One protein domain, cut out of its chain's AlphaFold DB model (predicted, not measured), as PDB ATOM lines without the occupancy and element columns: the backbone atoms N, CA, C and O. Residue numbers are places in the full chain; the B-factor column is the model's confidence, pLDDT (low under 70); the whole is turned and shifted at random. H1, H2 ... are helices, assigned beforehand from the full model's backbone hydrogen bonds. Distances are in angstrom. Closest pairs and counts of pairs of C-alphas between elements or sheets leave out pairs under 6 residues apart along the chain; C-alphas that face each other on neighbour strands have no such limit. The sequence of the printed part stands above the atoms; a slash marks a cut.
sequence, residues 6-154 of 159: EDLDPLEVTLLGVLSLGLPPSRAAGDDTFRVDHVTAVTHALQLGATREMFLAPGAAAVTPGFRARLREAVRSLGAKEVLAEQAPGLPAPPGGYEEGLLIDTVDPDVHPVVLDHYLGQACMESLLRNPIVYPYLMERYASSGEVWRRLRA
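AT A GLANCE: This is residues 6 to 154 of the 159 residues of an uncharacterized protein of bacterium (UniProt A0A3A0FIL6). Helix H1 is the core of a cluster of crossed helices, with H3, H4 and H5 packed round it at steep or nearly right angles. From a corner with H5 the longest helix, H6, runs away past this cluster, and the small helix H2 packs on its later part; a long loop, residues 81 to 117, reaches from H4 out to 24 A from the mean of the C-alphas and comes back to H5. The printed part has 149 residues with six named helices, H1 to H6 in chain order, and no named strand; the class is all helix, though under half of the residues, 74, are in named elements. The whole is compact, with a radius of gyration of the C-alphas of 14.5 A and spans of 40 by 31 by 30 A.

IN THESE COORDINATES: H1, residues 10 to 19, begins at C-alpha 10 (179.318, 159.799, 122.363) and is 14.4 A long. H2 is residues 26 to 29, and H3, residues 36 to 47, is 16.3 A long. H4, residues 65 to 80, spans 22.8 A and ends at C-alpha 80 (169.400, 161.445, 109.279). H5, residues 118 to 129, is 16.3 A long. H6, residues 135 to 154, spans 28.6 A and ends at C-alpha 154 (188.665, 195.195, 114.575).

HOW THE PARTS SIT: H1 is the hub. It touches H3 at a steep tilt of 46 degrees, opposite ways; the closest C-alphas, of Leu 15 and Thr 40, are 5.6 A apart. Residues 71 to 78 of H4 touch H1, about perpendicular at 82 degrees, with the C-alphas of Glu 12 and Ala 74 closest at 5.4 A. H5 touches H1 with the C-alphas of Gly 17 and Met 125 closest at 3.6 A, and at 73 degrees the two are only just about perpendicular. H3 and H4 only just touch, with 3 pairs of C-alphas within 8 A, the closest those of Ala 41 and Phe 67 at 7.4 A. H5 and H6 touch only at the corner, and only just, with 3 pairs within 8 A; the closest C-alphas, of Leu 129 and Tyr 135, are 4.8 A apart. Residues 145 to 152 of H6 touch H2, the C-alphas of Ala 29 and Val 148 being closest at 5.7 A. H3 and H6 are close but not clearly touching, at 7.7 A between the C-alphas of Thr 43 and Tyr 137. H4 and H6 are apart. In H1, H3, H4 and H5 every O i to N i+4 pair is within hydrogen-bond range, in H6 15 of 16; H2 is too short for such a pair, and its 1 O i to N i+3 pair is within range.

THE WHOLE: The C-alphas farthest apart, of Gly 49 and Glu 100, are 41.9 A apart. The printed part has no cut. The links from H3 to H4, 17 residues, and from H4 to H5, 37 residues, are long; in the latter, residues 84 to 85 pair antiparallel with residues 114 to 115. The mean pLDDT of the printed part is 86.3, and residues 92 to 107 and residue 109 are under 70.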
ATOM      1  N   GLU A   6     171.779 162.160 125.799       94.25
ATOM      2  CA  GLU A   6     171.798 160.731 126.139       94.25
ATOM      3  C   GLU A   6     171.243 159.803 125.045       94.25
ATOM      4  O   GLU A   6     171.506 158.601 125.086       94.25
ATOM      5  N   ASP A   7     170.513 160.345 124.065       94.75
ATOM      6  CA  ASP A   7     169.975 159.598 122.923       94.75
ATOM      7  C   ASP A   7     170.980 159.493 121.756       94.75
ATOM      8  O   ASP A   7     170.695 158.851 120.741       94.75
ATOM      9  N   LEU A   8     172.141 160.149 121.868       96.25
ATOM     10  CA  LEU A   8     173.158 160.252 120.821       96.25
ATOM     11  C   LEU A   8     174.387 159.380 121.115       96.25
ATOM     12  O   LEU A   8     174.717 159.091 122.267       96.25
ATOM     13  N   ASP A   9     175.115 158.994 120.062       96.50
ATOM     14  CA  ASP A   9     176.431 158.368 120.230       96.50
ATOM     15  C   ASP A   9     177.408 159.360 120.891       96.50
ATOM     16  O   ASP A   9     177.354 160.561 120.606       96.50
ATOM     17  N   PRO A  10     178.355 158.904 121.734       96.44
ATOM     18  CA  PRO A  10     179.318 159.799 122.363       96.44
ATOM     19  C   PRO A  10     180.046 160.728 121.383       96.44
ATOM     20  O   PRO A  10     180.227 161.898 121.700       96.44
ATOM     21  N   LEU A  11     180.419 160.254 120.186       97.00
ATOM     22  CA  LEU A  11     181.075 161.103 119.187       97.00
ATOM     23  C   LEU A  11     180.117 162.145 118.584       97.00
ATOM     24  O   LEU A  11     180.554 163.246 118.254       97.00
ATOM     25  N   GLU A  12     178.829 161.821 118.453       97.25
ATOM     26  CA  GLU A  12     177.798 162.766 118.004       97.25
ATOM     27  C   GLU A  12     177.620 163.902 119.015       97.25
ATOM     28  O   GLU A  12     177.639 165.070 118.624       97.25
ATOM     29  N   VAL A  13     177.534 163.575 120.312       97.38
ATOM     30  CA  VAL A  13     177.496 164.571 121.399       97.38
ATOM     31  C   VAL A  13     178.719 165.481 121.322       97.38
ATOM     32  O   VAL A  13     178.602 166.705 121.406       97.38
ATOM     33  N   THR A  14     179.901 164.897 121.129       97.38
ATOM     34  CA  THR A  14     181.151 165.656 121.063       97.38
ATOM     35  C   THR A  14     181.195 166.591 119.867       97.38
ATOM     36  O   THR A  14     181.510 167.768 120.033       97.38
ATOM     37  N   LEU A  15     180.839 166.103 118.679       95.75
ATOM     38  CA  LEU A  15     180.799 166.912 117.465       95.75
ATOM     39  C   LEU A  15     179.806 168.076 117.598       95.75
ATOM     40  O   LEU A  15     180.174 169.222 117.341       95.75
ATOM     41  N   LEU A  16     178.573 167.809 118.044       94.62
ATOM     42  CA  LEU A  16     177.554 168.847 118.226       94.62
ATOM     43  C   LEU A  16     177.956 169.887 119.265       94.62
ATOM     44  O   LEU A  16     177.769 171.087 119.047       94.62
ATOM     45  N   GLY A  17     178.527 169.438 120.382       94.50
ATOM     46  CA  GLY A  17     179.007 170.336 121.418       94.50
ATOM     47  C   GLY A  17     180.138 171.232 120.915       94.50
ATOM     48  O   GLY A  17     180.109 172.433 121.165       94.50
ATOM     49  N   VAL A  18     181.087 170.685 120.145       94.06
ATOM     50  CA  VAL A  18     182.188 171.461 119.548       94.06
ATOM     51  C   VAL A  18     181.684 172.468 118.515       94.06
ATOM     52  O   VAL A  18     182.097 173.627 118.560       94.06
ATOM     53  N   LEU A  19     180.767 172.076 117.626       90.94
ATOM     54  CA  LEU A  19     180.142 172.997 116.666       90.94
ATOM     55  C   LEU A  19     179.421 174.158 117.370       90.94
ATOM     56  O   LEU A  19     179.429 175.287 116.882       90.94
ATOM     57  N   SER A  20     178.850 173.897 118.546       91.38
ATOM     58  CA  SER A  20     178.108 174.887 119.334       91.38
ATOM     59  C   SER A  20     178.997 175.823 120.168       91.38
ATOM     60  O   SER A  20     178.493 176.806 120.703       91.38
ATOM     61  N   LEU A  21     180.317 175.587 120.242       87.75
ATOM     62  CA  LEU A  21     181.264 176.480 120.934       87.75
ATOM     63  C   LEU A  21     181.500 177.811 120.204       87.75
ATOM     64  O   LEU A  21     182.029 178.745 120.806       87.75
ATOM     65  N   GLY A  22     181.170 177.901 118.911       82.19
ATOM     66  CA  GLY A  22     181.389 179.118 118.121       82.19
ATOM     67  C   GLY A  22     182.872 179.447 117.897       82.19
ATOM     68  O   GLY A  22     183.289 180.606 117.986       82.19
ATOM     69  N   LEU A  23     183.691 178.422 117.643       85.38
ATOM     70  CA  LEU A  23     185.105 178.605 117.318       85.38
ATOM     71  C   LEU A  23     185.277 179.321 115.962       85.38
ATOM     72  O   LEU A  23     184.467 179.122 115.057       85.38
ATOM     73  N   PRO A  24     186.318 180.159 115.802       82.44
ATOM     74  CA  PRO A  24     186.626 180.807 114.538       82.44
ATOM     75  C   PRO A  24     187.130 179.796 113.506       82.44
ATOM     76  O   PRO A  24     187.728 178.785 113.887       82.44
ATOM     77  N   PRO A  25     186.981 180.099 112.204       79.19
ATOM     78  CA  PRO A  25     187.639 179.342 111.147       79.19
ATOM     79  C   PRO A  25     189.153 179.266 111.388       79.19
ATOM     80  O   PRO A  25     189.787 180.260 111.769       79.19
ATOM     81  N   SER A  26     189.759 178.099 111.164       83.69
ATOM     82  CA  SER A  26     191.161 177.862 111.522       83.69
ATOM     83  C   SER A  26     192.126 178.723 110.712       83.69
ATOM     84  O   SER A  26     193.129 179.200 111.246       83.69
ATOM     85  N   ARG A  27     191.800 179.017 109.446       79.38
ATOM     86  CA  ARG A  27     192.594 179.945 108.624       79.38
ATOM     87  C   ARG A  27     192.549 181.378 109.135       79.38
ATOM     88  O   ARG A  27     193.573 182.057 109.130       79.38
ATOM     89  N   ALA A  28     191.392 181.827 109.612       74.38
ATOM     90  CA  ALA A  28     191.228 183.151 110.207       74.38
ATOM     91  C   ALA A  28     191.963 183.270 111.555       74.38
ATOM     92  O   ALA A  28     192.500 184.329 111.904       74.38
ATOM     93  N   ALA A  29     192.027 182.166 112.304       80.81
ATOM     94  CA  ALA A  29     192.864 182.053 113.491       80.81
ATOM     95  C   ALA A  29     194.364 182.043 113.147       80.81
ATOM     96  O   ALA A  29     195.157 182.604 113.907       80.81
ATOM     97  N   GLY A  30     194.734 181.487 111.987       82.62
ATOM     98  CA  GLY A  30     196.119 181.192 111.614       82.62
ATOM     99  C   GLY A  30     196.667 179.964 112.345       82.62
ATOM    100  O   GLY A  30     197.872 179.863 112.555       82.62
ATOM    101  N   ASP A  31     195.777 179.071 112.786       87.12
ATOM    102  CA  ASP A  31     196.085 177.947 113.667       87.12
ATOM    103  C   ASP A  31     195.130 176.775 113.379       87.12
ATOM    104  O   ASP A  31     193.933 176.828 113.668       87.12
ATOM    105  N   ASP A  32     195.675 175.692 112.818       88.12
ATOM    106  CA  ASP A  32     194.923 174.487 112.449       88.12
ATOM    107  C   ASP A  32     194.350 173.724 113.656       88.12
ATOM    108  O   ASP A  32     193.494 172.856 113.482       88.12
ATOM    109  N   THR A  33     194.754 174.051 114.885       90.56
ATOM    110  CA  THR A  33     194.150 173.466 116.093       90.56
ATOM    111  C   THR A  33     192.739 173.994 116.375       90.56
ATOM    112  O   THR A  33     192.049 173.449 117.235       90.56
ATOM    113  N   PHE A  34     192.275 175.014 115.638       88.38
ATOM    114  CA  PHE A  34     190.880 175.478 115.661       88.38
ATOM    115  C   PHE A  34     189.946 174.695 114.737       88.38
ATOM    116  O   PHE A  34     188.736 174.903 114.790       88.38
ATOM    117  N   ARG A  35     190.468 173.795 113.893       88.56
ATOM    118  CA  ARG A  35     189.610 172.999 113.011       88.56
ATOM    119  C   ARG A  35     188.629 172.166 113.836       88.56
ATOM    120  O   ARG A  35     189.014 171.536 114.822       88.56
ATOM    121  N   VAL A  36     187.376 172.099 113.391       90.12
ATOM    122  CA  VAL A  36     186.324 171.336 114.084       90.12
ATOM    123  C   VAL A  36     186.709 169.864 114.233       90.12
ATOM    124  O   VAL A  36     186.533 169.295 115.310       90.12
ATOM    125  N   ASP A  37     187.290 169.249 113.196       92.56
ATOM    126  CA  ASP A  37     187.734 167.852 113.244       92.56
ATOM    127  C   ASP A  37     188.817 167.629 114.310       92.56
ATOM    128  O   ASP A  37     188.725 166.679 115.087       92.56
ATOM    129  N   HIS A  38     189.794 168.534 114.399       94.62
ATOM    130  CA  HIS A  38     190.838 168.524 115.419       94.62
ATOM    131  C   HIS A  38     190.260 168.639 116.833       94.62
ATOM    132  O   HIS A  38     190.523 167.787 117.683       94.62
ATOM    133  N   VAL A  39     189.454 169.673 117.092       95.00
ATOM    134  CA  VAL A  39     188.899 169.917 118.431       95.00
ATOM    135  C   VAL A  39     187.981 168.772 118.849       95.00
ATOM    136  O   VAL A  39     188.044 168.322 119.994       95.00
ATOM    137  N   THR A  40     187.193 168.231 117.917       96.56
ATOM    138  CA  THR A  40     186.357 167.046 118.157       96.56
ATOM    139  C   THR A  40     187.212 165.825 118.488       96.56
ATOM    140  O   THR A  40     186.916 165.116 119.446       96.56
ATOM    141  N   ALA A  41     188.310 165.596 117.760       96.81
ATOM    142  CA  ALA A  41     189.228 164.486 118.010       96.81
ATOM    143  C   ALA A  41     189.859 164.542 119.404       96.81
ATOM    144  O   ALA A  41     189.823 163.548 120.135       96.81
ATOM    145  N   VAL A  42     190.399 165.700 119.790       97.38
ATOM    146  CA  VAL A  42     191.026 165.882 121.104       97.38
ATOM    147  C   VAL A  42     189.989 165.748 122.217       97.38
ATOM    148  O   VAL A  42     190.221 165.037 123.192       97.38
ATOM    149  N   THR A  43     188.826 166.379 122.058       97.69
ATOM    150  CA  THR A  43     187.740 166.319 123.047       97.69
ATOM    151  C   THR A  43     187.257 164.887 123.250       97.69
ATOM    152  O   THR A  43     187.163 164.424 124.388       97.69
ATOM    153  N   HIS A  44     187.044 164.156 122.153       98.00
ATOM    154  CA  HIS A  44     186.619 162.760 122.191       98.00
ATOM    155  C   HIS A  44     187.666 161.872 122.867       98.00
ATOM    156  O   HIS A  44     187.325 161.039 123.701       98.00
ATOM    157  N   ALA A  45     188.954 162.071 122.571       97.56
ATOM    158  CA  ALA A  45     190.032 161.339 123.235       97.56
ATOM    159  C   ALA A  45     190.053 161.585 124.753       97.56
ATOM    160  O   ALA A  45     190.151 160.635 125.532       97.56
ATOM    161  N   LEU A  46     189.893 162.841 125.180       97.44
ATOM    162  CA  LEU A  46     189.852 163.210 126.597       97.44
ATOM    163  C   LEU A  46     188.653 162.588 127.329       97.44
ATOM    164  O   LEU A  46     188.805 162.131 128.460       97.44
ATOM    165  N   GLN A  47     187.482 162.504 126.689       95.75
ATOM    166  CA  GLN A  47     186.314 161.819 127.265       95.75
ATOM    167  C   GLN A  47     186.548 160.321 127.475       95.75
ATOM    168  O   GLN A  47     186.026 159.756 128.434       95.75
ATOM    169  N   LEU A  48     187.351 159.687 126.616       95.56
ATOM    170  CA  LEU A  48     187.749 158.284 126.760       95.56
ATOM    171  C   LEU A  48     188.860 158.073 127.807       95.56
ATOM    172  O   LEU A  48     189.284 156.938 128.016       95.56
ATOM    173  N   GLY A  49     189.365 159.140 128.440       95.62
ATOM    174  CA  GLY A  49     190.520 159.074 129.341       95.62
ATOM    175  C   GLY A  49     191.848 158.810 128.619       95.62
ATOM    176  O   GLY A  49     192.809 158.370 129.248       95.62
ATOM    177  N   ALA A  50     191.902 159.048 127.307       96.31
ATOM    178  CA  ALA A  50     193.094 158.871 126.485       96.31
ATOM    179  C   ALA A  50     193.900 160.175 126.350       96.31
ATOM    180  O   ALA A  50     193.492 161.245 126.808       96.31
ATOM    181  N   THR A  51     195.072 160.092 125.712       94.56
ATOM    182  CA  THR A  51     195.889 161.276 125.415       94.56
ATOM    183  C   THR A  51     195.287 162.080 124.261       94.56
ATOM    184  O   THR A  51     194.583 161.534 123.409       94.56
ATOM    185  N   ARG A  52     195.585 163.384 124.203       94.38
ATOM    186  CA  ARG A  52     195.033 164.310 123.193       94.38
ATOM    187  C   ARG A  52     195.365 163.881 121.760       94.38
ATOM    188  O   ARG A  52     194.617 164.160 120.831       94.38
ATOM    189  N   GLU A  53     196.475 163.176 121.589       95.00
ATOM    190  CA  GLU A  53     197.038 162.775 120.305       95.00
ATOM    191  C   GLU A  53     196.430 161.475 119.761       95.00
ATOM    192  O   GLU A  53     196.716 161.116 118.622       95.00
ATOM    193  N   MET A  54     195.581 160.775 120.530       96.19
ATOM    194  CA  MET A  54     195.051 159.444 120.184       96.19
ATOM    195  C   MET A  54     194.475 159.360 118.763       96.19
ATOM    196  O   MET A  54     194.631 158.345 118.084       96.19
ATOM    197  N   PHE A  55     193.791 160.415 118.319       96.69
ATOM    198  CA  PHE A  55     193.127 160.468 117.016       96.69
ATOM    199  C   PHE A  55     193.785 161.446 116.037       96.69
ATOM    200  O   PHE A  55     193.229 161.676 114.959       96.69
ATOM    201  N   LEU A  56     194.961 161.983 116.370       96.31
ATOM    202  CA  LEU A  56     195.715 162.916 115.535       96.31
ATOM    203  C   LEU A  56     196.817 162.197 114.751       96.31
ATOM    204  O   LEU A  56     197.370 161.185 115.181       96.31
ATOM    205  N   ALA A  57     197.135 162.718 113.570       93.19
ATOM    206  CA  ALA A  57     198.299 162.282 112.818       93.19
ATOM    207  C   ALA A  57     199.591 162.739 113.536       93.19
ATOM    208  O   ALA A  57     199.614 163.826 114.119       93.19
ATOM    209  N   PRO A  58     200.682 161.953 113.492       88.19
ATOM    210  CA  PRO A  58     201.919 162.298 114.192       88.19
ATOM    211  C   PRO A  58     202.456 163.680 113.796       88.19
ATOM    212  O   PRO A  58     202.720 163.933 112.623       88.19
ATOM    213  N   GLY A  59     202.635 164.563 114.784       81.81
ATOM    214  CA  GLY A  59     203.210 165.900 114.588       81.81
ATOM    215  C   GLY A  59     202.335 166.883 113.802       81.81
ATOM    216  O   GLY A  59     202.842 167.920 113.381       81.81
ATOM    217  N   ALA A  60     201.053 166.579 113.586       79.19
ATOM    218  CA  ALA A  60     200.145 167.417 112.811       79.19
ATOM    219  C   ALA A  60     198.838 167.696 113.563       79.19
ATOM    220  O   ALA A  60     198.373 166.889 114.366       79.19
ATOM    221  N   ALA A  61     198.198 168.822 113.241       85.50
ATOM    222  CA  ALA A  61     196.842 169.120 113.702       85.50
ATOM    223  C   ALA A  61     195.775 168.246 113.008       85.50
ATOM    224  O   ALA A  61     194.647 168.151 113.482       85.50
ATOM    225  N   ALA A  62     196.124 167.592 111.898       90.19
ATOM    226  CA  ALA A  62     195.208 166.754 111.138       90.19
ATOM    227  C   ALA A  62     194.790 165.494 111.912       90.19
ATOM    228  O   ALA A  62     195.611 164.830 112.544       90.19
ATOM    229  N   VAL A  63     193.519 165.115 111.791       93.69
ATOM    230  CA  VAL A  63     192.998 163.857 112.342       93.69
ATOM    231  C   VAL A  63     193.421 162.643 111.512       93.69
ATOM    232  O   VAL A  63     193.606 162.727 110.294       93.69
ATOM    233  N   THR A  64     193.527 161.483 112.157       95.69
ATOM    234  CA  THR A  64     193.795 160.206 111.479       95.69
ATOM    235  C   THR A  64     192.687 159.853 110.471       95.69
ATOM    236  O   THR A  64     191.519 160.195 110.688       95.69
ATOM    237  N   PRO A  65     192.991 159.099 109.393       93.56
ATOM    238  CA  PRO A  65     191.977 158.665 108.426       93.56
ATOM    239  C   PRO A  65     190.835 157.857 109.058       93.56
ATOM    240  O   PRO A  65     189.675 158.024 108.683       93.56
ATOM    241  N   GLY A  66     191.153 157.014 110.046       95.38
ATOM    242  CA  GLY A  66     190.159 156.224 110.771       95.38
ATOM    243  C   GLY A  66     189.195 157.098 111.573       95.38
ATOM    244  O   GLY A  66     187.986 156.891 111.512       95.38
ATOM    245  N   PHE A  67     189.703 158.118 112.271       95.88
ATOM    246  CA  PHE A  67     188.838 159.052 112.987       95.88
ATOM    247  C   PHE A  67     188.016 159.924 112.031       95.88
ATOM    248  O   PHE A  67     186.824 160.110 112.252       95.88
ATOM    249  N   ARG A  68     188.601 160.365 110.910       93.81
ATOM    250  CA  ARG A  68     187.870 161.087 109.856       93.81
ATOM    251  C   ARG A  68     186.675 160.288 109.333       93.81
ATOM    252  O   ARG A  68     185.595 160.842 109.176       93.81
ATOM    253  N   ALA A  69     186.841 158.987 109.091       94.00
ATOM    254  CA  ALA A  69     185.737 158.126 108.663       94.00
ATOM    255  C   ALA A  69     184.620 158.033 109.720       94.00
ATOM    256  O   ALA A  69     183.445 158.003 109.361       94.00
ATOM    257  N   ARG A  70     184.973 158.041 111.011       95.81
ATOM    258  CA  ARG A  70     183.998 158.065 112.112       95.81
ATOM    259  C   ARG A  70     183.260 159.400 112.212       95.81
ATOM    260  O   ARG A  70     182.056 159.387 112.419       95.81
ATOM    261  N   LEU A  71     183.952 160.527 112.021       94.75
ATOM    262  CA  LEU A  71     183.313 161.850 111.977       94.75
ATOM    263  C   LEU A  71     182.287 161.939 110.847       94.75
ATOM    264  O   LEU A  71     181.173 162.389 111.078       94.75
ATOM    265  N   ARG A  72     182.624 161.432 109.657       92.56
ATOM    266  CA  ARG A  72     181.681 161.346 108.531       92.56
ATOM    267  C   ARG A  72     180.423 160.577 108.887       92.56
ATOM    268  O   ARG A  72     179.325 160.994 108.540       92.56
ATOM    269  N   GLU A  73     180.583 159.447 109.569       94.56
ATOM    270  CA  GLU A  73     179.440 158.654 110.004       94.56
ATOM    271  C   GLU A  73     178.595 159.397 111.042       94.56
ATOM    272  O   GLU A  73     177.374 159.412 110.917       94.56
ATOM    273  N   ALA A  74     179.225 160.084 112.000       95.44
ATOM    274  CA  ALA A  74     178.516 160.918 112.968       95.44
ATOM    275  C   ALA A  74     177.731 162.050 112.279       95.44
ATOM    276  O   ALA A  74     176.560 162.251 112.584       95.44
ATOM    277  N   VAL A  75     178.330 162.740 111.298       93.69
ATOM    278  CA  VAL A  75     177.651 163.780 110.503       93.69
ATOM    279  C   VAL A  75     176.449 163.200 109.757       93.69
ATOM    280  O   VAL A  75     175.353 163.745 109.862       93.69
ATOM    281  N   ARG A  76     176.617 162.071 109.056       93.12
ATOM    282  CA  ARG A  76     175.517 161.400 108.340       93.12
ATOM    283  C   ARG A  76     174.391 160.976 109.273       93.12
ATOM    284  O   ARG A  76     173.222 161.187 108.965       93.12
ATOM    285  N   SER A  77     174.743 160.382 110.407       95.19
ATOM    286  CA  SER A  77     173.785 159.908 111.400       95.19
ATOM    287  C   SER A  77     173.003 161.069 112.023       95.19
ATOM    288  O   SER A  77     171.782 160.993 112.137       95.19
ATOM    289  N   LEU A  78     173.662 162.187 112.339       94.50
ATOM    290  CA  LEU A  78     172.999 163.412 112.798       94.50
ATOM    291  C   LEU A  78     172.156 164.085 111.707       94.50
ATOM    292  O   LEU A  78     171.095 164.631 112.008       94.50
ATOM    293  N   GLY A  79     172.583 164.012 110.446       93.75
ATOM    294  CA  GLY A  79     171.793 164.456 109.298       93.75
ATOM    295  C   GLY A  79     170.506 163.646 109.129       93.75
ATOM    296  O   GLY A  79     169.434 164.216 108.959       93.75
ATOM    297  N   ALA A  80     170.577 162.320 109.287       93.88
ATOM    298  CA  ALA A  80     169.400 161.445 109.279       93.88
ATOM    299  C   ALA A  80     168.443 161.708 110.458       93.88
ATOM    300  O   ALA A  80     167.253 161.416 110.361       93.88
ATOM    301  N   LYS A  81     168.954 162.268 111.562       94.19
ATOM    302  CA  LYS A  81     168.164 162.741 112.707       94.19
ATOM    303  C   LYS A  81     167.610 164.164 112.521       94.19
ATOM    304  O   LYS A  81     166.946 164.649 113.431       94.19
ATOM    305  N   GLU A  82     167.883 164.816 111.387       93.31
ATOM    306  CA  GLU A  82     167.530 166.218 111.090       93.31
ATOM    307  C   GLU A  82     168.150 167.235 112.071       93.31
ATOM    308  O   GLU A  82     167.657 168.347 112.238       93.31
ATOM    309  N   VAL A  83     169.260 166.863 112.717       93.56
ATOM    310  CA  VAL A  83     169.992 167.722 113.665       93.56
ATOM    311  C   VAL A  83     171.045 168.564 112.948       93.56
ATOM    312  O   VAL A  83     171.310 169.703 113.339       93.56
ATOM    313  N   LEU A  84     171.639 168.007 111.891       91.50
ATOM    314  CA  LEU A  84     172.598 168.681 111.023       91.50
ATOM    315  C   LEU A  84     172.075 168.747 109.587       91.50
ATOM    316  O   LEU A  84     171.377 167.845 109.131       91.50
ATOM    317  N   ALA A  85     172.480 169.777 108.850       86.81
ATOM    318  CA  ALA A  85     172.369 169.821 107.398       86.81
ATOM    319  C   ALA A  85     173.756 169.778 106.755       86.81
ATOM    320  O   ALA A  85     174.676 170.486 107.178       86.81
ATOM    321  N   GLU A  86     173.883 168.983 105.692       79.44
ATOM    322  CA  GLU A  86     175.031 169.081 104.796       79.44
ATOM    323  C   GLU A  86     175.027 170.444 104.096       79.44
ATOM    324  O   GLU A  86     173.988 170.960 103.677       79.44
ATOM    325  N   GLN A  87     176.216 171.019 103.950       75.62
ATOM    326  CA  GLN A  87     176.428 172.212 103.144       75.62
ATOM    327  C   GLN A  87     177.044 171.835 101.803       75.62
ATOM    328  O   GLN A  87     177.811 170.876 101.706       75.62
ATOM    329  N   ALA A  88     176.745 172.613 100.763       75.38
ATOM    330  CA  ALA A  88     177.401 172.414  99.481       75.38
ATOM    331  C   ALA A  88     178.920 172.653  99.634       75.38
ATOM    332  O   ALA A  88     179.322 173.698 100.159       75.38
ATOM    333  N   PRO A  89     179.769 171.709  99.189       78.69
ATOM    334  CA  PRO A  89     181.212 171.855  99.296       78.69
ATOM    335  C   PRO A  89     181.693 173.060  98.484       78.69
ATOM    336  O   PRO A  89     181.138 173.382  97.432       78.69
ATOM    337  N   GLY A  90     182.751 173.718  98.955       70.81
ATOM    338  CA  GLY A  90     183.344 174.863  98.255       70.81
ATOM    339  C   GLY A  90     182.670 176.214  98.516       70.81
ATOM    340  O   GLY A  90     183.215 177.235  98.098       70.81
ATOM    341  N   LEU A  91     181.541 176.255  99.234       70.56
ATOM    342  CA  LEU A  91     181.003 177.508  99.776       70.56
ATOM    343  C   LEU A  91     181.903 178.049 100.898       70.56
ATOM    344  O   LEU A  91     182.691 177.288 101.449       70.56
ATOM    345  N   PRO A  92     181.813 179.330 101.278       66.44
ATOM    346  CA  PRO A  92     182.416 179.814 102.519       66.44
ATOM    347  C   PRO A  92     181.838 179.071 103.736       66.44
ATOM    348  O   PRO A  92     180.616 178.985 103.877       66.44
ATOM    349  N   ALA A  93     182.693 178.519 104.601       65.31
ATOM    350  CA  ALA A  93     182.260 177.882 105.841       65.31
ATOM    351  C   ALA A  93     181.723 178.946 106.822       65.31
ATOM    352  O   ALA A  93     182.392 179.960 107.043       65.31
ATOM    353  N   PRO A  94     180.537 178.760 107.427       57.06
ATOM    354  CA  PRO A  94     180.063 179.642 108.492       57.06
ATOM    355  C   PRO A  94     180.917 179.451 109.768       57.06
ATOM    356  O   PRO A  94     181.391 178.339 109.998       57.06
ATOM    357  N   PRO A  95     181.115 180.474 110.630       49.50
ATOM    358  CA  PRO A  95     180.603 181.838 110.575       49.50
ATOM    359  C   PRO A  95     181.617 182.748 109.877       49.50
ATOM    360  O   PRO A  95     182.718 183.006 110.361       49.50
ATOM    361  N   GLY A  96     181.221 183.261 108.720       40.81
ATOM    362  CA  GLY A  96     182.048 184.052 107.827       40.81
ATOM    363  C   GLY A  96     181.159 184.587 106.721       40.81
ATOM    364  O   GLY A  96     180.955 183.897 105.727       40.81
ATOM    365  N   GLY A  97     180.562 185.767 106.913       37.97
ATOM    366  CA  GLY A  97     179.978 186.498 105.789       37.97
ATOM    367  C   GLY A  97     181.010 186.650 104.666       37.97
ATOM    368  O   GLY A  97     182.215 186.532 104.896       37.97
ATOM    369  N   TYR A  98     180.534 186.865 103.440       41.69
ATOM    370  CA  TYR A  98     181.388 187.148 102.287       41.69
ATOM    371  C   TYR A  98     182.096 188.490 102.517       41.69
ATOM    372  O   TYR A  98     181.572 189.539 102.160       41.69
ATOM    373  N   GLU A  99     183.258 188.468 103.159       49.19
ATOM    374  CA  GLU A  99     184.075 189.655 103.379       49.19
ATOM    375  C   GLU A  99     185.520 189.376 102.970       49.19
ATOM    376  O   GLU A  99     186.146 188.413 103.419       49.19
ATOM    377  N   GLU A 100     186.053 190.244 102.108       46.94
ATOM    378  CA  GLU A 100     187.368 190.126 101.459       46.94
ATOM    379  C   GLU A 100     188.563 190.084 102.442       46.94
ATOM    380  O   GLU A 100     189.687 189.808 102.024       46.94
ATOM    381  N   GLY A 101     188.345 190.322 103.743       49.91
ATOM    382  CA  GLY A 101     189.380 190.348 104.787       49.91
ATOM    383  C   GLY A 101     189.662 189.016 105.498       49.91
ATOM    384  O   GLY A 101     190.643 188.919 106.239       49.91
ATOM    385  N   LEU A 102     188.842 187.980 105.294       53.09
ATOM    386  CA  LEU A 102     189.045 186.656 105.892       53.09
ATOM    387  C   LEU A 102     189.731 185.710 104.901       53.09
ATOM    388  O   LEU A 102     189.312 185.586 103.754       53.09
ATOM    389  N   LEU A 103     190.748 184.966 105.352       57.12
ATOM    390  CA  LEU A 103     191.192 183.767 104.635       57.12
ATOM    391  C   LEU A 103     190.059 182.739 104.724       57.12
ATOM    392  O   LEU A 103     189.975 181.987 105.692       57.12
ATOM    393  N   ILE A 104     189.151 182.770 103.746       59.97
ATOM    394  CA  ILE A 104     187.936 181.957 103.740       59.97
ATOM    395  C   ILE A 104     188.324 180.475 103.780       59.97
ATOM    396  O   ILE A 104     189.043 179.964 102.910       59.97
ATOM    397  N   ASP A 105     187.840 179.776 104.806       64.94
ATOM    398  CA  ASP A 105     187.747 178.325 104.773       64.94
ATOM    399  C   ASP A 105     186.582 177.960 103.860       64.94
ATOM    400  O   ASP A 105     185.459 178.435 104.014       64.94
ATOM    401  N   THR A 106     186.864 177.137 102.860       68.19
ATOM    402  CA  THR A 106     185.818 176.522 102.055       68.19
ATOM    403  C   THR A 106     185.196 175.385 102.855       68.19
ATOM    404  O   THR A 106     185.931 174.594 103.448       68.19
ATOM    405  N   VAL A 107     183.873 175.263 102.812       68.19
ATOM    406  CA  VAL A 107     183.097 174.153 103.356       68.19
ATOM    407  C   VAL A 107     183.707 172.834 102.897       68.19
ATOM    408  O   VAL A 107     183.652 172.465 101.720       68.19
ATOM    409  N   ASP A 108     184.269 172.133 103.872       73.88
ATOM    410  CA  ASP A 108     184.387 170.681 103.900       73.88
ATOM    411  C   ASP A 108     183.163 170.181 104.687       73.88
ATOM    412  O   ASP A 108     183.130 170.415 105.897       73.88
ATOM    413  N   PRO A 109     182.141 169.581 104.042       64.62
ATOM    414  CA  PRO A 109     180.872 169.231 104.693       64.62
ATOM    415  C   PRO A 109     181.036 168.288 105.889       64.62
ATOM    416  O   PRO A 109     180.249 168.338 106.829       64.62
ATOM    417  N   ASP A 110     182.095 167.472 105.879       71.00
ATOM    418  CA  ASP A 110     182.414 166.542 106.964       71.00
ATOM    419  C   ASP A 110     182.937 167.262 108.219       71.00
ATOM    420  O   ASP A 110     182.963 166.692 109.310       71.00
ATOM    421  N   VAL A 111     183.411 168.498 108.052       73.88
ATOM    422  CA  VAL A 111     184.044 169.322 109.092       73.88
ATOM    423  C   VAL A 111     183.169 170.527 109.452       73.88
ATOM    424  O   VAL A 111     183.197 170.978 110.593       73.88
ATOM    425  N   HIS A 112     182.367 171.022 108.509       75.50
ATOM    426  CA  HIS A 112     181.555 172.232 108.640       75.50
ATOM    427  C   HIS A 112     180.074 171.985 108.282       75.50
ATOM    428  O   HIS A 112     179.544 172.636 107.379       75.50
ATOM    429  N   PRO A 113     179.380 171.038 108.939       82.50
ATOM    430  CA  PRO A 113     177.934 170.918 108.792       82.50
ATOM    431  C   PRO A 113     177.217 172.100 109.464       82.50
ATOM    432  O   PRO A 113     177.741 172.724 110.389       82.50
ATOM    433  N   VAL A 114     175.983 172.385 109.045       86.25
ATOM    434  CA  VAL A 114     175.127 173.372 109.728       86.25
ATOM    435  C   VAL A 114     174.363 172.687 110.839       86.25
ATOM    436  O   VAL A 114     173.668 171.706 110.591       86.25
ATOM    437  N   VAL A 115     174.441 173.241 112.046       89.06
ATOM    438  CA  VAL A 115     173.579 172.832 113.158       89.06
ATOM    439  C   VAL A 115     172.176 173.387 112.931       89.06
ATOM    440  O   VAL A 115     172.010 174.601 112.857       89.06
ATOM    441  N   LEU A 116     171.185 172.502 112.804       90.00
ATOM    442  CA  LEU A 116     169.767 172.857 112.687       90.00
ATOM    443  C   LEU A 116     169.099 172.923 114.064       90.00
ATOM    444  O   LEU A 116     168.350 173.854 114.353       90.00
ATOM    445  N   ASP A 117     169.398 171.952 114.933       92.31
ATOM    446  CA  ASP A 117     168.895 171.923 116.307       92.31
ATOM    447  C   ASP A 117     169.904 172.569 117.267       92.31
ATOM    448  O   ASP A 117     170.752 171.917 117.885       92.31
ATOM    449  N   HIS A 118     169.822 173.895 117.377       90.62
ATOM    450  CA  HIS A 118     170.687 174.672 118.265       90.62
ATOM    451  C   HIS A 118     170.464 174.366 119.751       90.62
ATOM    452  O   HIS A 118     171.396 174.512 120.541       90.62
ATOM    453  N   TYR A 119     169.258 173.938 120.143       93.56
ATOM    454  CA  TYR A 119     168.969 173.593 121.534       93.56
ATOM    455  C   TYR A 119     169.711 172.317 121.932       93.56
ATOM    456  O   TYR A 119     170.417 172.294 122.942       93.56
ATOM    457  N   LEU A 120     169.622 171.280 121.097       95.00
ATOM    458  CA  LEU A 120     170.368 170.042 121.296       95.00
ATOM    459  C   LEU A 120     171.881 170.270 121.221       95.00
ATOM    460  O   LEU A 120     172.624 169.733 122.044       95.00
ATOM    461  N   GLY A 121     172.336 171.103 120.280       93.94
ATOM    462  CA  GLY A 121     173.735 171.520 120.185       93.94
ATOM    463  C   GLY A 121     174.245 172.152 121.484       93.94
ATOM    464  O   GLY A 121     175.273 171.731 122.027       93.94
ATOM    465  N   GLN A 122     173.482 173.096 122.045       93.75
ATOM    466  CA  GLN A 122     173.802 173.724 123.325       93.75
ATOM    467  C   GLN A 122     173.806 172.709 124.479       93.75
ATOM    468  O   GLN A 122     174.741 172.706 125.280       93.75
ATOM    469  N   ALA A 123     172.821 171.812 124.551       96.25
ATOM    470  CA  ALA A 123     172.767 170.779 125.587       96.25
ATOM    471  C   ALA A 123     173.982 169.831 125.525       96.25
ATOM    472  O   ALA A 123     174.555 169.475 126.559       96.25
ATOM    473  N   CYS A 124     174.427 169.469 124.317       96.81
ATOM    474  CA  CYS A 124     175.646 168.687 124.114       96.81
ATOM    475  C   CYS A 124     176.889 169.454 124.584       96.81
ATOM    476  O   CYS A 124     177.702 168.903 125.323       96.81
ATOM    477  N   MET A 125     177.015 170.735 124.225       96.06
ATOM    478  CA  MET A 125     178.114 171.591 124.685       96.06
ATOM    479  C   MET A 125     178.163 171.674 126.216       96.06
ATOM    480  O   MET A 125     179.220 171.478 126.814       96.06
ATOM    481  N   GLU A 126     177.026 171.910 126.870       96.00
ATOM    482  CA  GLU A 126     176.942 171.945 128.331       96.00
ATOM    483  C   GLU A 126     177.348 170.609 128.965       96.00
ATOM    484  O   GLU A 126     178.040 170.599 129.984       96.00
ATOM    485  N   SER A 127     176.975 169.480 128.354       95.75
ATOM    486  CA  SER A 127     177.408 168.147 128.790       95.75
ATOM    487  C   SER A 127     178.934 168.000 128.746       95.75
ATOM    488  O   SER A 127     179.542 167.544 129.719       95.75
ATOM    489  N   LEU A 128     179.579 168.471 127.672       95.94
ATOM    490  CA  LEU A 128     181.041 168.466 127.557       95.94
ATOM    491  C   LEU A 128     181.701 169.337 128.632       95.94
ATOM    492  O   LEU A 128     182.684 168.921 129.246       95.94
ATOM    493  N   LEU A 129     181.148 170.523 128.896       95.50
ATOM    494  CA  LEU A 129     181.687 171.463 129.884       95.50
ATOM    495  C   LEU A 129     181.519 170.983 131.334       95.50
ATOM    496  O   LEU A 129     182.250 171.436 132.213       95.50
ATOM    497  N   ARG A 130     180.609 170.039 131.601       96.06
ATOM    498  CA  ARG A 130     180.497 169.378 132.913       96.06
ATOM    499  C   ARG A 130     181.592 168.338 133.156       96.06
ATOM    500  O   ARG A 130     181.803 167.951 134.304       96.06
ATOM    501  N   ASN A 131     182.290 167.876 132.116       95.44
ATOM    502  CA  ASN A 131     183.381 166.920 132.270       95.44
ATOM    503  C   ASN A 131     184.679 167.650 132.685       95.44
ATOM    504  O   ASN A 131     185.219 168.429 131.896       95.44
ATOM    505  N   PRO A 132     185.241 167.375 133.880       96.25
ATOM    506  CA  PRO A 132     186.386 168.117 134.412       96.25
ATOM    507  C   PRO A 132     187.697 167.894 133.643       96.25
ATOM    508  O   PRO A 132     188.615 168.698 133.771       96.25
ATOM    509  N   ILE A 133     187.806 166.822 132.853       95.62
ATOM    510  CA  ILE A 133     188.988 166.535 132.022       95.62
ATOM    511  C   ILE A 133     188.921 167.329 130.713       95.62
ATOM    512  O   ILE A 133     189.930 167.837 130.225       95.62
ATOM    513  N   VAL A 134     187.717 167.451 130.154       96.06
ATOM    514  CA  VAL A 134     187.451 168.136 128.884       96.06
ATOM    515  C   VAL A 134     187.398 169.649 129.064       96.06
ATOM    516  O   VAL A 134     187.948 170.389 128.247       96.06
ATOM    517  N   TYR A 135     186.761 170.104 130.144       95.44
ATOM    518  CA  TYR A 135     186.498 171.514 130.412       95.44
ATOM    519  C   TYR A 135     187.741 172.410 130.260       95.44
ATOM    520  O   TYR A 135     187.653 173.385 129.516       95.44
ATOM    521  N   PRO A 136     188.916 172.099 130.852       96.50
ATOM    522  CA  PRO A 136     190.096 172.951 130.708       96.50
ATOM    523  C   PRO A 136     190.533 173.134 129.252       96.50
ATOM    524  O   PRO A 136     190.894 174.239 128.863       96.50
ATOM    525  N   TYR A 137     190.468 172.074 128.440       96.12
ATOM    526  CA  TYR A 137     190.841 172.139 127.028       96.12
ATOM    527  C   TYR A 137     189.856 172.998 126.223       96.12
ATOM    528  O   TYR A 137     190.282 173.886 125.484       96.12
ATOM    529  N   LEU A 138     188.548 172.785 126.396       94.06
ATOM    530  CA  LEU A 138     187.541 173.577 125.683       94.06
ATOM    531  C   LEU A 138     187.566 175.048 126.100       94.06
ATOM    532  O   LEU A 138     187.466 175.923 125.245       94.06
ATOM    533  N   MET A 139     187.768 175.335 127.388       93.88
ATOM    534  CA  MET A 139     187.889 176.709 127.876       93.88
ATOM    535  C   MET A 139     189.154 177.400 127.381       93.88
ATOM    536  O   MET A 139     189.108 178.590 127.089       93.88
ATOM    537  N   GLU A 140     190.265 176.677 127.245       93.00
ATOM    538  CA  GLU A 140     191.475 177.203 126.611       93.00
ATOM    539  C   GLU A 140     191.183 177.608 125.158       93.00
ATOM    540  O   GLU A 140     191.459 178.742 124.768       93.00
ATOM    541  N   ARG A 141     190.544 176.725 124.374       91.69
ATOM    542  CA  ARG A 141     190.157 177.020 122.983       91.69
ATOM    543  C   ARG A 141     189.172 178.187 122.887       91.69
ATOM    544  O   ARG A 141     189.338 179.048 122.026       91.69
ATOM    545  N   TYR A 142     188.192 178.249 123.786       86.94
ATOM    546  CA  TYR A 142     187.213 179.336 123.857       86.94
ATOM    547  C   TYR A 142     187.838 180.677 124.286       86.94
ATOM    548  O   TYR A 142     187.483 181.741 123.787       86.94
ATOM    549  N   ALA A 143     188.812 180.668 125.196       87.19
ATOM    550  CA  ALA A 143     189.530 181.885 125.561       87.19
ATOM    551  C   ALA A 143     190.381 182.395 124.387       87.19
ATOM    552  O   ALA A 143     190.353 183.587 124.067       87.19
ATOM    553  N   SER A 144     191.094 181.493 123.705       86.81
ATOM    554  CA  SER A 144     191.890 181.829 122.521       86.81
ATOM    555  C   SER A 144     191.026 182.296 121.345       86.81
ATOM    556  O   SER A 144     191.433 183.208 120.623       86.81
ATOM    557  N   SER A 145     189.817 181.749 121.171       84.50
ATOM    558  CA  SER A 145     188.887 182.205 120.131       84.50
ATOM    559  C   SER A 145     188.443 183.652 120.339       84.50
ATOM    560  O   SER A 145     188.311 184.392 119.367       84.50
ATOM    561  N   GLY A 146     188.262 184.091 121.588       83.44
ATOM    562  CA  GLY A 146     187.872 185.464 121.905       83.44
ATOM    563  C   GLY A 146     188.861 186.517 121.393       83.44
ATOM    564  O   GLY A 146     188.439 187.570 120.910       83.44
ATOM    565  N   GLU A 147     190.166 186.230 121.452       83.25
ATOM    566  CA  GLU A 147     191.207 187.106 120.898       83.25
ATOM    567  C   GLU A 147     191.143 187.155 119.370       83.25
ATOM    568  O   GLU A 147     191.165 188.236 118.777       83.25
ATOM    569  N   VAL A 148     190.989 185.991 118.731       83.38
ATOM    570  CA  VAL A 148     190.852 185.881 117.273       83.38
ATOM    571  C   VAL A 148     189.634 186.670 116.801       83.38
ATOM    572  O   VAL A 148     189.764 187.532 115.938       83.38
ATOM    573  N   TRP A 149     188.469 186.463 117.415       82.12
ATOM    574  CA  TRP A 149     187.253 187.195 117.071       82.12
ATOM    575  C   TRP A 149     187.376 188.700 117.303       82.12
ATOM    576  O   TRP A 149     186.850 189.484 116.516       82.12
ATOM    577  N   ARG A 150     188.076 189.135 118.359       82.69
ATOM    578  CA  ARG A 150     188.336 190.562 118.593       82.69
ATOM    579  C   ARG A 150     189.182 191.162 117.472       82.69
ATOM    580  O   ARG A 150     188.825 192.221 116.966       82.69
ATOM    581  N   ARG A 151     190.255 190.475 117.069       83.00
ATOM    582  CA  ARG A 151     191.112 190.880 115.947       83.00
ATOM    583  C   ARG A 151     190.328 190.952 114.638       83.00
ATOM    584  O   ARG A 151     190.487 191.918 113.905       83.00
ATOM    585  N   LEU A 152     189.480 189.959 114.366       75.62
ATOM    586  CA  LEU A 152     188.654 189.919 113.158       75.62
ATOM    587  C   LEU A 152     187.649 191.073 113.121       75.62
ATOM    588  O   LEU A 152     187.593 191.784 112.124       75.62
ATOM    589  N   ARG A 153     186.925 191.325 114.220       76.69
ATOM    590  CA  ARG A 153     185.988 192.460 114.315       76.69
ATOM    591  C   ARG A 153     186.683 193.811 114.171       76.69
ATOM    592  O   ARG A 153     186.187 194.677 113.471       76.69
ATOM    593  N   ALA A 154     187.863 193.983 114.771       78.75
ATOM    594  CA  ALA A 154     188.665 195.195 114.575       78.75
ATOM    595  C   ALA A 154     189.141 195.375 113.117       78.75
ATOM    596  O   ALA A 154     189.496 196.482 112.724       78.75
TER     597      ALA A 154